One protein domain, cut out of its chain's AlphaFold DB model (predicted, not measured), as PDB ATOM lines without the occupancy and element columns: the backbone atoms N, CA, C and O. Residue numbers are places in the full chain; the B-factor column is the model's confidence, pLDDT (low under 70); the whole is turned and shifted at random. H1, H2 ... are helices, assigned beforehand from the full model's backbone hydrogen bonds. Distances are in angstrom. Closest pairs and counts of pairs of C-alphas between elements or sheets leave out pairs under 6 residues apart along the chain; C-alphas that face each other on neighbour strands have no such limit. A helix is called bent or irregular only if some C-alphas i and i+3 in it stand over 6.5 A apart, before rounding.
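What this domain is: This is residues 171 to 249 of the 249 residues of the protein "ULP_PROTEASE domain-containing protein" of Cannabis sativa (UniProt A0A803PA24). Two long helices, H1 and H3, spread as an open V from the place where H1 ends and H3 begins, and the shorter H2 sits between its arms near the point. The outer part of each arm sticks out: residues 171 to 183 of H1, and residues 234 to 249, which run from H3 into a tail. The printed part has 79 residues with three named helices in the order H1, H2, H3 and no named strand, and its class is all helix. The whole is loose, with a radius of gyration of the C-alphas of 16.3 A, and flat, spanning 52 by 37 by 20 A.

How they stand to each other: Start from the longest helix, H1, residues 171 to 194, and look from Leu 191 to Tyr 204 in H2, residues 201 to 213: these closest C-alphas are 7.5 A apart. H1 and H2 are close but not clearly touching, at a steep tilt of 48 degrees, opposite ways. Next find H3, residues 223 to 241, which only just touches H2, with 3 pairs of C-alphas within 8 A. The closest are those of Val 203 and Arg 230, 6.8 A apart; H2 touches with residue 203 alone, H3 with residues 226 to 230 alone. Their lines are about perpendicular, at 79 degrees. H1 and H3 are close but not clearly touching: their closest C-alphas, Lys 194 and Asp 223, are 8.0 A apart, at a steep tilt of 50 degrees, opposite ways. Every O i to N i+4 pair is within hydrogen-bond range in H2, 19 of 20 in H1 and 13 of 15 in H3.

Where its parts are: Find C-alpha 171 at (11.694, 30.453, 16.292); from there H1 runs 34.8 A to C-alpha 194 at (17.513, 7.353, -9.052). H2, from Cys 201 to Met 213, is 18.6 A long. H3 runs 27.4 A from Asp 223 to C-alpha 241 at (2.580, 32.359, -20.574); it is irregular, but only just, with C-alphas 224 and 227 6.9 A apart.

The domain as a whole: The two C-alphas farthest apart, Ile 171 and Val 249, the chain's last residue, are 54.2 A apart. Without the stretches that stand free, the body of 50 residues spans 25 by 22 by 16 A. The printed part has no cut, and both links are short. In the B-factor column, pLDDT is under 70 at 22 residues, among them 178 to 186 and 245 to 249.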
ATOM      1  N   ILE A 171      10.951  31.693  16.025       64.19
ATOM      2  CA  ILE A 171      11.694  30.453  16.292       64.19
ATOM      3  C   ILE A 171      11.020  29.263  15.597       64.19
ATOM      4  O   ILE A 171      11.705  28.467  14.957       64.19
ATOM      5  N   LEU A 172       9.685  29.170  15.628       62.50
ATOM      6  CA  LEU A 172       8.949  28.100  14.948       62.50
ATOM      7  C   LEU A 172       9.150  28.131  13.422       62.50
ATOM      8  O   LEU A 172       9.313  27.085  12.797       62.50
ATOM      9  N   LEU A 173       9.167  29.323  12.821       64.25
ATOM     10  CA  LEU A 173       9.393  29.509  11.385       64.25
ATOM     11  C   LEU A 173      10.820  29.113  10.978       64.25
ATOM     12  O   LEU A 173      11.008  28.415   9.981       64.25
ATOM     13  N   ILE A 174      11.815  29.480  11.792       66.62
ATOM     14  CA  ILE A 174      13.220  29.091  11.602       66.62
ATOM     15  C   ILE A 174      13.386  27.573  11.754       66.62
ATOM     16  O   ILE A 174      14.041  26.938  10.928       66.62
ATOM     17  N   MET A 175      12.758  26.967  12.764       58.25
ATOM     18  CA  MET A 175      12.800  25.518  12.975       58.25
ATOM     19  C   MET A 175      12.130  24.754  11.829       58.25
ATOM     20  O   MET A 175      12.702  23.781  11.346       58.25
ATOM     21  N   LYS A 176      10.972  25.217  11.335       69.75
ATOM     22  CA  LYS A 176      10.306  24.626  10.162       69.75
ATOM     23  C   LYS A 176      11.154  24.759   8.899       69.75
ATOM     24  O   LYS A 176      11.289  23.785   8.169       69.75
ATOM     25  N   SER A 177      11.776  25.917   8.676       72.25
ATOM     26  CA  SER A 177      12.678  26.144   7.540       72.25
ATOM     27  C   SER A 177      13.896  25.214   7.578       72.25
ATOM     28  O   SER A 177      14.221  24.563   6.586       72.25
ATOM     29  N   ASN A 178      14.529  25.061   8.745       62.66
ATOM     30  CA  ASN A 178      15.673  24.164   8.919       62.66
ATOM     31  C   ASN A 178      15.286  22.686   8.789       62.66
ATOM     32  O   ASN A 178      16.020  21.921   8.162       62.66
ATOM     33  N   LEU A 179      14.132  22.286   9.326       66.25
ATOM     34  CA  LEU A 179      13.613  20.927   9.180       66.25
ATOM     35  C   LEU A 179      13.301  20.613   7.711       66.25
ATOM     36  O   LEU A 179      13.736  19.581   7.208       66.25
ATOM     37  N   TYR A 180      12.648  21.538   7.000       67.44
ATOM     38  CA  TYR A 180      12.360  21.408   5.571       67.44
ATOM     39  C   TYR A 180      13.655  21.333   4.753       67.44
ATOM     40  O   TYR A 180      13.799  20.483   3.880       67.44
ATOM     41  N   ARG A 181      14.667  22.136   5.107       69.12
ATOM     42  CA  ARG A 181      16.001  22.090   4.493       69.12
ATOM     43  C   ARG A 181      16.704  20.748   4.714       69.12
ATOM     44  O   ARG A 181      17.347  20.249   3.795       69.12
ATOM     45  N   MET A 182      16.600  20.158   5.907       61.41
ATOM     46  CA  MET A 182      17.173  18.834   6.184       61.41
ATOM     47  C   MET A 182      16.419  17.717   5.459       61.41
ATOM     48  O   MET A 182      17.059  16.855   4.857       61.41
ATOM     49  N   MET A 183      15.084  17.756   5.460       65.75
ATOM     50  CA  MET A 183      14.254  16.791   4.732       65.75
ATOM     51  C   MET A 183      14.520  16.849   3.227       65.75
ATOM     52  O   MET A 183      14.702  15.808   2.598       65.75
ATOM     53  N   LEU A 184      14.650  18.056   2.671       68.19
ATOM     54  CA  LEU A 184      15.051  18.257   1.284       68.19
ATOM     55  C   LEU A 184      16.416  17.634   1.005       68.19
ATOM     56  O   LEU A 184      16.546  16.937   0.011       68.19
ATOM     57  N   LYS A 185      17.417  17.810   1.880       67.81
ATOM     58  CA  LYS A 185      18.759  17.230   1.685       67.81
ATOM     59  C   LYS A 185      18.758  15.701   1.672       67.81
ATOM     60  O   LYS A 185      19.377  15.114   0.788       67.81
ATOM     61  N   VAL A 186      18.076  15.059   2.622       69.38
ATOM     62  CA  VAL A 186      18.016  13.587   2.695       69.38
ATOM     63  C   VAL A 186      17.279  13.015   1.484       69.38
ATOM     64  O   VAL A 186      17.735  12.043   0.883       69.38
ATOM     65  N   ASN A 187      16.179  13.649   1.079       70.62
ATOM     66  CA  ASN A 187      15.404  13.196  -0.068       70.62
ATOM     67  C   ASN A 187      16.089  13.509  -1.407       70.62
ATOM     68  O   ASN A 187      15.978  12.703  -2.326       70.62
ATOM     69  N   LEU A 188      16.863  14.598  -1.511       69.56
ATOM     70  CA  LEU A 188      17.660  14.896  -2.707       69.56
ATOM     71  C   LEU A 188      18.764  13.866  -2.938       69.56
ATOM     72  O   LEU A 188      19.074  13.556  -4.078       69.56
ATOM     73  N   ILE A 189      19.381  13.331  -1.884       74.19
ATOM     74  CA  ILE A 189      20.421  12.307  -2.056       74.19
ATOM     75  C   ILE A 189      19.803  11.042  -2.666       74.19
ATOM     76  O   ILE A 189      20.306  10.533  -3.664       74.19
ATOM     77  N   LYS A 190      18.646  10.613  -2.147       74.00
ATOM     78  CA  LYS A 190      17.869   9.501  -2.719       74.00
ATOM     79  C   LYS A 190      17.375   9.795  -4.141       74.00
ATOM     80  O   LYS A 190      17.248   8.885  -4.953       74.00
ATOM     81  N   LEU A 191      17.093  11.063  -4.445       72.12
ATOM     82  CA  LEU A 191      16.756  11.537  -5.788       72.12
ATOM     83  C   LEU A 191      17.926  11.309  -6.748       72.12
ATOM     84  O   LEU A 191      17.737  10.728  -7.810       72.12
ATOM     85  N   CYS A 192      19.133  11.726  -6.356       69.19
ATOM     86  CA  CYS A 192      20.342  11.598  -7.165       69.19
ATOM     87  C   CYS A 192      20.681  10.139  -7.489       69.19
ATOM     88  O   CYS A 192      21.112   9.857  -8.601       69.19
ATOM     89  N   GLU A 193      20.431   9.209  -6.563       77.12
ATOM     90  CA  GLU A 193      20.623   7.769  -6.797       77.12
ATOM     91  C   GLU A 193      19.686   7.204  -7.877       77.12
ATOM     92  O   GLU A 193      20.041   6.244  -8.560       77.12
ATOM     93  N   LYS A 194      18.499   7.799  -8.056       72.44
ATOM     94  CA  LYS A 194      17.513   7.353  -9.052       72.44
ATOM     95  C   LYS A 194      17.721   7.952 -10.441       72.44
ATOM     96  O   LYS A 194      17.201   7.399 -11.404       72.44
ATOM     97  N   ILE A 195      18.453   9.059 -10.561       77.56
ATOM     98  CA  ILE A 195      18.648   9.746 -11.841       77.56
ATOM     99  C   ILE A 195      19.686   8.978 -12.664       77.56
ATOM    100  O   ILE A 195      20.890   9.139 -12.470       77.56
ATOM    101  N   GLN A 196      19.231   8.174 -13.628       78.69
ATOM    102  CA  GLN A 196      20.150   7.460 -14.524       78.69
ATOM    103  C   GLN A 196      20.648   8.338 -15.680       78.69
ATOM    104  O   GLN A 196      21.675   8.040 -16.292       78.69
ATOM    105  N   ARG A 197      19.933   9.425 -16.009       77.88
ATOM    106  CA  ARG A 197      20.243  10.303 -17.150       77.88
ATOM    107  C   ARG A 197      20.538  11.729 -16.700       77.88
ATOM    108  O   ARG A 197      19.679  12.408 -16.147       77.88
ATOM    109  N   GLY A 198      21.730  12.222 -17.040       80.75
ATOM    110  CA  GLY A 198      22.244  13.540 -16.637       80.75
ATOM    111  C   GLY A 198      21.502  14.782 -17.164       80.75
ATOM    112  O   GLY A 198      22.005  15.884 -16.996       80.75
ATOM    113  N   GLY A 199      20.328  14.646 -17.791       88.94
ATOM    114  CA  GLY A 199      19.546  15.768 -18.334       88.94
ATOM    115  C   GLY A 199      18.280  16.125 -17.550       88.94
ATOM    116  O   GLY A 199      17.689  17.169 -17.806       88.94
ATOM    117  N   ASP A 200      17.859  15.284 -16.600       91.75
ATOM    118  CA  ASP A 200      16.512  15.369 -16.016       91.75
ATOM    119  C   ASP A 200      16.468  15.922 -14.591       91.75
ATOM    120  O   ASP A 200      15.398  16.005 -13.992       91.75
ATOM    121  N   CYS A 201      17.604  16.373 -14.055       89.00
ATOM    122  CA  CYS A 201      17.706  16.874 -12.682       89.00
ATOM    123  C   CYS A 201      16.695  17.992 -12.365       89.00
ATOM    124  O   CYS A 201      16.098  17.991 -11.289       89.00
ATOM    125  N   ALA A 202      16.438  18.900 -13.312       89.88
ATOM    126  CA  ALA A 202      15.450  19.965 -13.147       89.88
ATOM    127  C   ALA A 202      14.010  19.424 -13.091       89.88
ATOM    128  O   ALA A 202      13.220  19.845 -12.247       89.88
ATOM    129  N   VAL A 203      13.677  18.451 -13.945       93.50
ATOM    130  CA  VAL A 203      12.349  17.814 -13.980       93.50
ATOM    131  C   VAL A 203      12.099  17.058 -12.677       93.50
ATOM    132  O   VAL A 203      11.032  17.188 -12.078       93.50
ATOM    133  N   TYR A 204      13.111  16.328 -12.205       92.31
ATOM    134  CA  TYR A 204      13.108  15.628 -10.926       92.31
ATOM    135  C   TYR A 204      12.886  16.581  -9.744       92.31
ATOM    136  O   TYR A 204      12.034  16.310  -8.900       92.31
ATOM    137  N   ALA A 205      13.589  17.716  -9.703       89.75
ATOM    138  CA  ALA A 205      13.429  18.712  -8.644       89.75
ATOM    139  C   ALA A 205      12.013  19.315  -8.613       89.75
ATOM    140  O   ALA A 205      11.408  19.416  -7.548       89.75
ATOM    141  N   ILE A 206      11.459  19.666  -9.777       92.94
ATOM    142  CA  ILE A 206      10.100  20.220  -9.865       92.94
ATOM    143  C   ILE A 206       9.068  19.170  -9.431       92.94
ATOM    144  O   ILE A 206       8.199  19.466  -8.613       92.94
ATOM    145  N   LYS A 207       9.177  17.924  -9.916       93.75
ATOM    146  CA  LYS A 207       8.249  16.853  -9.520       93.75
ATOM    147  C   LYS A 207       8.372  16.461  -8.059       93.75
ATOM    148  O   LYS A 207       7.365  16.106  -7.461       93.75
ATOM    149  N   PHE A 208       9.558  16.574  -7.471       90.19
ATOM    150  CA  PHE A 208       9.729  16.380  -6.038       90.19
ATOM    151  C   PHE A 208       8.866  17.361  -5.235       90.19
ATOM    152  O   PHE A 208       8.116  16.937  -4.361       90.19
ATOM    153  N   ILE A 209       8.917  18.649  -5.586       89.06
ATOM    154  CA  ILE A 209       8.123  19.691  -4.922       89.06
ATOM    155  C   ILE A 209       6.625  19.451  -5.136       89.06
ATOM    156  O   ILE A 209       5.859  19.499  -4.179       89.06
ATOM    157  N   GLU A 210       6.199  19.143  -6.366       92.38
ATOM    158  CA  GLU A 210       4.786  18.852  -6.652       92.38
ATOM    159  C   GLU A 210       4.253  17.666  -5.833       92.38
ATOM    160  O   GLU A 210       3.139  17.724  -5.316       92.38
ATOM    161  N   PHE A 211       5.039  16.591  -5.709       92.69
ATOM    162  CA  PHE A 211       4.644  15.404  -4.951       92.69
ATOM    163  C   PHE A 211       4.586  15.692  -3.451       92.69
ATOM    164  O   PHE A 211       3.612  15.307  -2.811       92.69
ATOM    165  N   ASP A 212       5.572  16.413  -2.912       88.12
ATOM    166  CA  ASP A 212       5.593  16.831  -1.506       88.12
ATOM    167  C   ASP A 212       4.374  17.700  -1.162       88.12
ATOM    168  O   ASP A 212       3.656  17.419  -0.203       88.12
ATOM    169  N   MET A 213       4.058  18.685  -2.010       87.81
ATOM    170  CA  MET A 213       2.879  19.542  -1.841       87.81
ATOM    171  C   MET A 213       1.556  18.770  -1.911       87.81
ATOM    172  O   MET A 213       0.585  19.160  -1.268       87.81
ATOM    173  N   ALA A 214       1.512  17.682  -2.681       91.69
ATOM    174  CA  ALA A 214       0.346  16.813  -2.796       91.69
ATOM    175  C   ALA A 214       0.296  15.702  -1.724       91.69
ATOM    176  O   ALA A 214      -0.651  14.916  -1.718       91.69
ATOM    177  N   GLY A 215       1.300  15.600  -0.844       91.25
ATOM    178  CA  GLY A 215       1.419  14.503   0.122       91.25
ATOM    179  C   GLY A 215       1.636  13.130  -0.530       91.25
ATOM    180  O   GLY A 215       1.274  12.104   0.044       91.25
ATOM    181  N   LEU A 216       2.186  13.098  -1.747       90.69
ATOM    182  CA  LEU A 216       2.421  11.883  -2.520       90.69
ATOM    183  C   LEU A 216       3.837  11.344  -2.300       90.69
ATOM    184  O   LEU A 216       4.808  12.091  -2.204       90.69
ATOM    185  N   SER A 217       3.969  10.013  -2.293       89.69
ATOM    186  CA  SER A 217       5.283   9.373  -2.202       89.69
ATOM    187  C   SER A 217       6.077   9.548  -3.493       89.69
ATOM    188  O   SER A 217       5.662   9.133  -4.584       89.69
ATOM    189  N   PHE A 218       7.281  10.084  -3.329       87.06
ATOM    190  CA  PHE A 218       8.257  10.256  -4.393       87.06
ATOM    191  C   PHE A 218       8.750   8.925  -4.992       87.06
ATOM    192  O   PHE A 218       9.293   8.880  -6.094       87.06
ATOM    193  N   GLU A 219       8.551   7.804  -4.295       87.88
ATOM    194  CA  GLU A 219       9.042   6.498  -4.740       87.88
ATOM    195  C   GLU A 219       8.443   6.038  -6.070       87.88
ATOM    196  O   GLU A 219       9.098   5.302  -6.805       87.88
ATOM    197  N   SER A 220       7.251   6.537  -6.397       85.56
ATOM    198  CA  SER A 220       6.529   6.248  -7.638       85.56
ATOM    199  C   SER A 220       7.060   6.994  -8.871       85.56
ATOM    200  O   SER A 220       6.594   6.745  -9.987       85.56
ATOM    201  N   LEU A 221       8.029   7.904  -8.704       89.44
ATOM    202  CA  LEU A 221       8.664   8.591  -9.821       89.44
ATOM    203  C   LEU A 221       9.707   7.672 -10.480       89.44
ATOM    204  O   LEU A 221      10.723   7.339  -9.870       89.44
ATOM    205  N   SER A 222       9.443   7.266 -11.725       90.50
ATOM    206  CA  SER A 222      10.352   6.464 -12.552       90.50
ATOM    207  C   SER A 222      10.872   7.248 -13.759       90.50
ATOM    208  O   SER A 222      10.185   8.135 -14.283       90.50
ATOM    209  N   ASP A 223      12.061   6.872 -14.239       90.62
ATOM    210  CA  ASP A 223      12.695   7.470 -15.424       90.62
ATOM    211  C   ASP A 223      11.818   7.362 -16.685       90.62
ATOM    212  O   ASP A 223      11.772   8.292 -17.494       90.62
ATOM    213  N   ASP A 224      11.031   6.290 -16.813       92.88
ATOM    214  CA  ASP A 224      10.125   6.068 -17.951       92.88
ATOM    215  C   ASP A 224       9.074   7.178 -18.103       92.88
ATOM    216  O   ASP A 224       8.600   7.468 -19.206       92.88
ATOM    217  N   ARG A 225       8.729   7.857 -17.002       93.00
ATOM    218  CA  ARG A 225       7.750   8.952 -16.996       93.00
ATOM    219  C   ARG A 225       8.371  10.324 -17.256       93.00
ATOM    220  O   ARG A 225       7.628  11.279 -17.483       93.00
ATOM    221  N   MET A 226       9.699  10.455 -17.294       93.06
ATOM    222  CA  MET A 226      10.351  11.764 -17.468       93.06
ATOM    223  C   MET A 226      10.005  12.421 -18.807       93.06
ATOM    224  O   MET A 226       9.770  13.626 -18.864       93.06
ATOM    225  N   SER A 227       9.873  11.632 -19.880       94.12
ATOM    226  CA  SER A 227       9.435  12.140 -21.190       94.12
ATOM    227  C   SER A 227       8.034  12.756 -21.135       94.12
ATOM    228  O   SER A 227       7.798  13.831 -21.689       94.12
ATOM    229  N   PHE A 228       7.117  12.109 -20.411       95.94
ATOM    230  CA  PHE A 228       5.774  12.627 -20.185       95.94
ATOM    231  C   PHE A 228       5.809  13.923 -19.366       95.94
ATOM    232  O   PHE A 228       5.187  14.910 -19.757       95.94
ATOM    233  N   TYR A 229       6.583  13.964 -18.278       95.81
ATOM    234  CA  TYR A 229       6.674  15.155 -17.434       95.81
ATOM    235  C   TYR A 229       7.295  16.355 -18.137       95.81
ATOM    236  O   TYR A 229       6.796  17.462 -17.946       95.81
ATOM    237  N   ARG A 230       8.308  16.153 -18.989       96.06
ATOM    238  CA  ARG A 230       8.857  17.225 -19.832       96.06
ATOM    239  C   ARG A 230       7.776  17.837 -20.715       96.06
ATOM    240  O   ARG A 230       7.573  19.044 -20.673       96.06
ATOM    241  N   LYS A 231       7.037  17.001 -21.454       96.94
ATOM    242  CA  LYS A 231       5.943  17.463 -22.326       96.94
ATOM    243  C   LYS A 231       4.863  18.197 -21.536       96.94
ATOM    244  O   LYS A 231       4.459  19.279 -21.942       96.94
ATOM    245  N   LYS A 232       4.441  17.637 -20.395       96.12
ATOM    246  CA  LYS A 232       3.446  18.265 -19.520       96.12
ATOM    247  C   LYS A 232       3.916  19.644 -19.048       96.12
ATOM    248  O   LYS A 232       3.191  20.608 -19.237       96.12
ATOM    249  N   MET A 233       5.140  19.759 -18.523       95.62
ATOM    250  CA  MET A 233       5.687  21.049 -18.084       95.62
ATOM    251  C   MET A 233       5.766  22.063 -19.224       95.62
ATOM    252  O   MET A 233       5.455  23.227 -19.013       95.62
ATOM    253  N   THR A 234       6.153  21.647 -20.434       95.50
ATOM    254  CA  THR A 234       6.164  22.547 -21.595       95.50
ATOM    255  C   THR A 234       4.769  23.088 -21.899       95.50
ATOM    256  O   THR A 234       4.631  24.286 -22.128       95.50
ATOM    257  N   VAL A 235       3.742  22.235 -21.861       95.12
ATOM    258  CA  VAL A 235       2.345  22.654 -22.054       95.12
ATOM    259  C   VAL A 235       1.893  23.582 -20.929       95.12
ATOM    260  O   VAL A 235       1.353  24.645 -21.214       95.12
ATOM    261  N   ASP A 236       2.168  23.235 -19.671       91.12
ATOM    262  CA  ASP A 236       1.792  24.044 -18.505       91.12
ATOM    263  C   ASP A 236       2.437  25.444 -18.571       91.12
ATOM    264  O   ASP A 236       1.759  26.456 -18.387       91.12
ATOM    265  N   ILE A 237       3.728  25.524 -18.923       90.62
ATOM    266  CA  ILE A 237       4.447  26.794 -19.115       90.62
ATOM    267  C   ILE A 237       3.840  27.583 -20.275       90.62
ATOM    268  O   ILE A 237       3.581  28.780 -20.128       90.62
ATOM    269  N   PHE A 238       3.582  26.931 -21.410       92.38
ATOM    270  CA  PHE A 238       3.005  27.578 -22.587       92.38
ATOM    271  C   PHE A 238       1.633  28.185 -22.273       92.38
ATOM    272  O   PHE A 238       1.413  29.366 -22.535       92.38
ATOM    273  N   LEU A 239       0.749  27.417 -21.631       89.06
ATOM    274  CA  LEU A 239      -0.575  27.880 -21.212       89.06
ATOM    275  C   LEU A 239      -0.492  29.001 -20.169       89.06
ATOM    276  O   LEU A 239      -1.242  29.968 -20.258       89.06
ATOM    277  N   SER A 240       0.446  28.927 -19.219       87.38
ATOM    278  CA  SER A 240       0.633  30.002 -18.234       87.38
ATOM    279  C   SER A 240       1.153  31.303 -18.855       87.38
ATOM    280  O   SER A 240       0.816  32.386 -18.385       87.38
ATOM    281  N   THR A 241       1.952  31.201 -19.922       89.19
ATOM    282  CA  THR A 241       2.580  32.359 -20.574       89.19
ATOM    283  C   THR A 241       1.613  33.047 -21.529       89.19
ATOM    284  O   THR A 241       1.593  34.271 -21.608       89.19
ATOM    285  N   MET A 242       0.787  32.271 -22.235       83.50
ATOM    286  CA  MET A 242      -0.222  32.807 -23.151       83.50
ATOM    287  C   MET A 242      -1.402  33.473 -22.424       83.50
ATOM    288  O   MET A 242      -2.234  34.107 -23.070       83.50
ATOM    289  N   GLY A 243      -1.472  33.356 -21.091       77.19
ATOM    290  CA  GLY A 243      -2.623  33.787 -20.305       77.19
ATOM    291  C   GLY A 243      -3.897  33.031 -20.709       77.19
ATOM    292  O   GLY A 243      -3.868  32.152 -21.575       77.19
ATOM    293  N   PRO A 244      -5.053  33.352 -20.108       70.88
ATOM    294  CA  PRO A 244      -6.318  32.997 -20.718       70.88
ATOM    295  C   PRO A 244      -6.408  33.786 -22.027       70.88
ATOM    296  O   PRO A 244      -6.862  34.929 -22.043       70.88
ATOM    297  N   LEU A 245      -5.952  33.194 -23.132       56.19
ATOM    298  CA  LEU A 245      -6.441  33.571 -24.447       56.19
ATOM    299  C   LEU A 245      -7.945  33.347 -24.368       56.19
ATOM    300  O   LEU A 245      -8.424  32.219 -24.456       56.19
ATOM    301  N   VAL A 246      -8.675  34.425 -24.089       53.91
ATOM    302  CA  VAL A 246     -10.111  34.494 -24.294       53.91
ATOM    303  C   VAL A 246     -10.276  34.207 -25.775       53.91
ATOM    304  O   VAL A 246     -10.069  35.076 -26.621       53.91
ATOM    305  N   ILE A 247     -10.536  32.943 -26.098       52.97
ATOM    306  CA  ILE A 247     -10.997  32.562 -27.418       52.97
ATOM    307  C   ILE A 247     -12.403  33.155 -27.476       52.97
ATOM    308  O   ILE A 247     -13.361  32.544 -27.010       52.97
ATOM    309  N   CYS A 248     -12.504  34.402 -27.936       47.16
ATOM    310  CA  CYS A 248     -13.763  34.958 -28.402       47.16
ATOM    311  C   CYS A 248     -14.145  34.134 -29.636       47.16
ATOM    312  O   CYS A 248     -13.656  34.407 -30.731       47.16
ATOM    313  N   VAL A 249     -14.905  33.059 -29.411       52.00
ATOM    314  CA  VAL A 249     -15.613  32.308 -30.455       52.00
ATOM    315  C   VAL A 249     -16.892  33.056 -30.791       52.00
ATOM    316  O   VAL A 249     -17.572  33.487 -29.830       52.00
TER     317      VAL A 249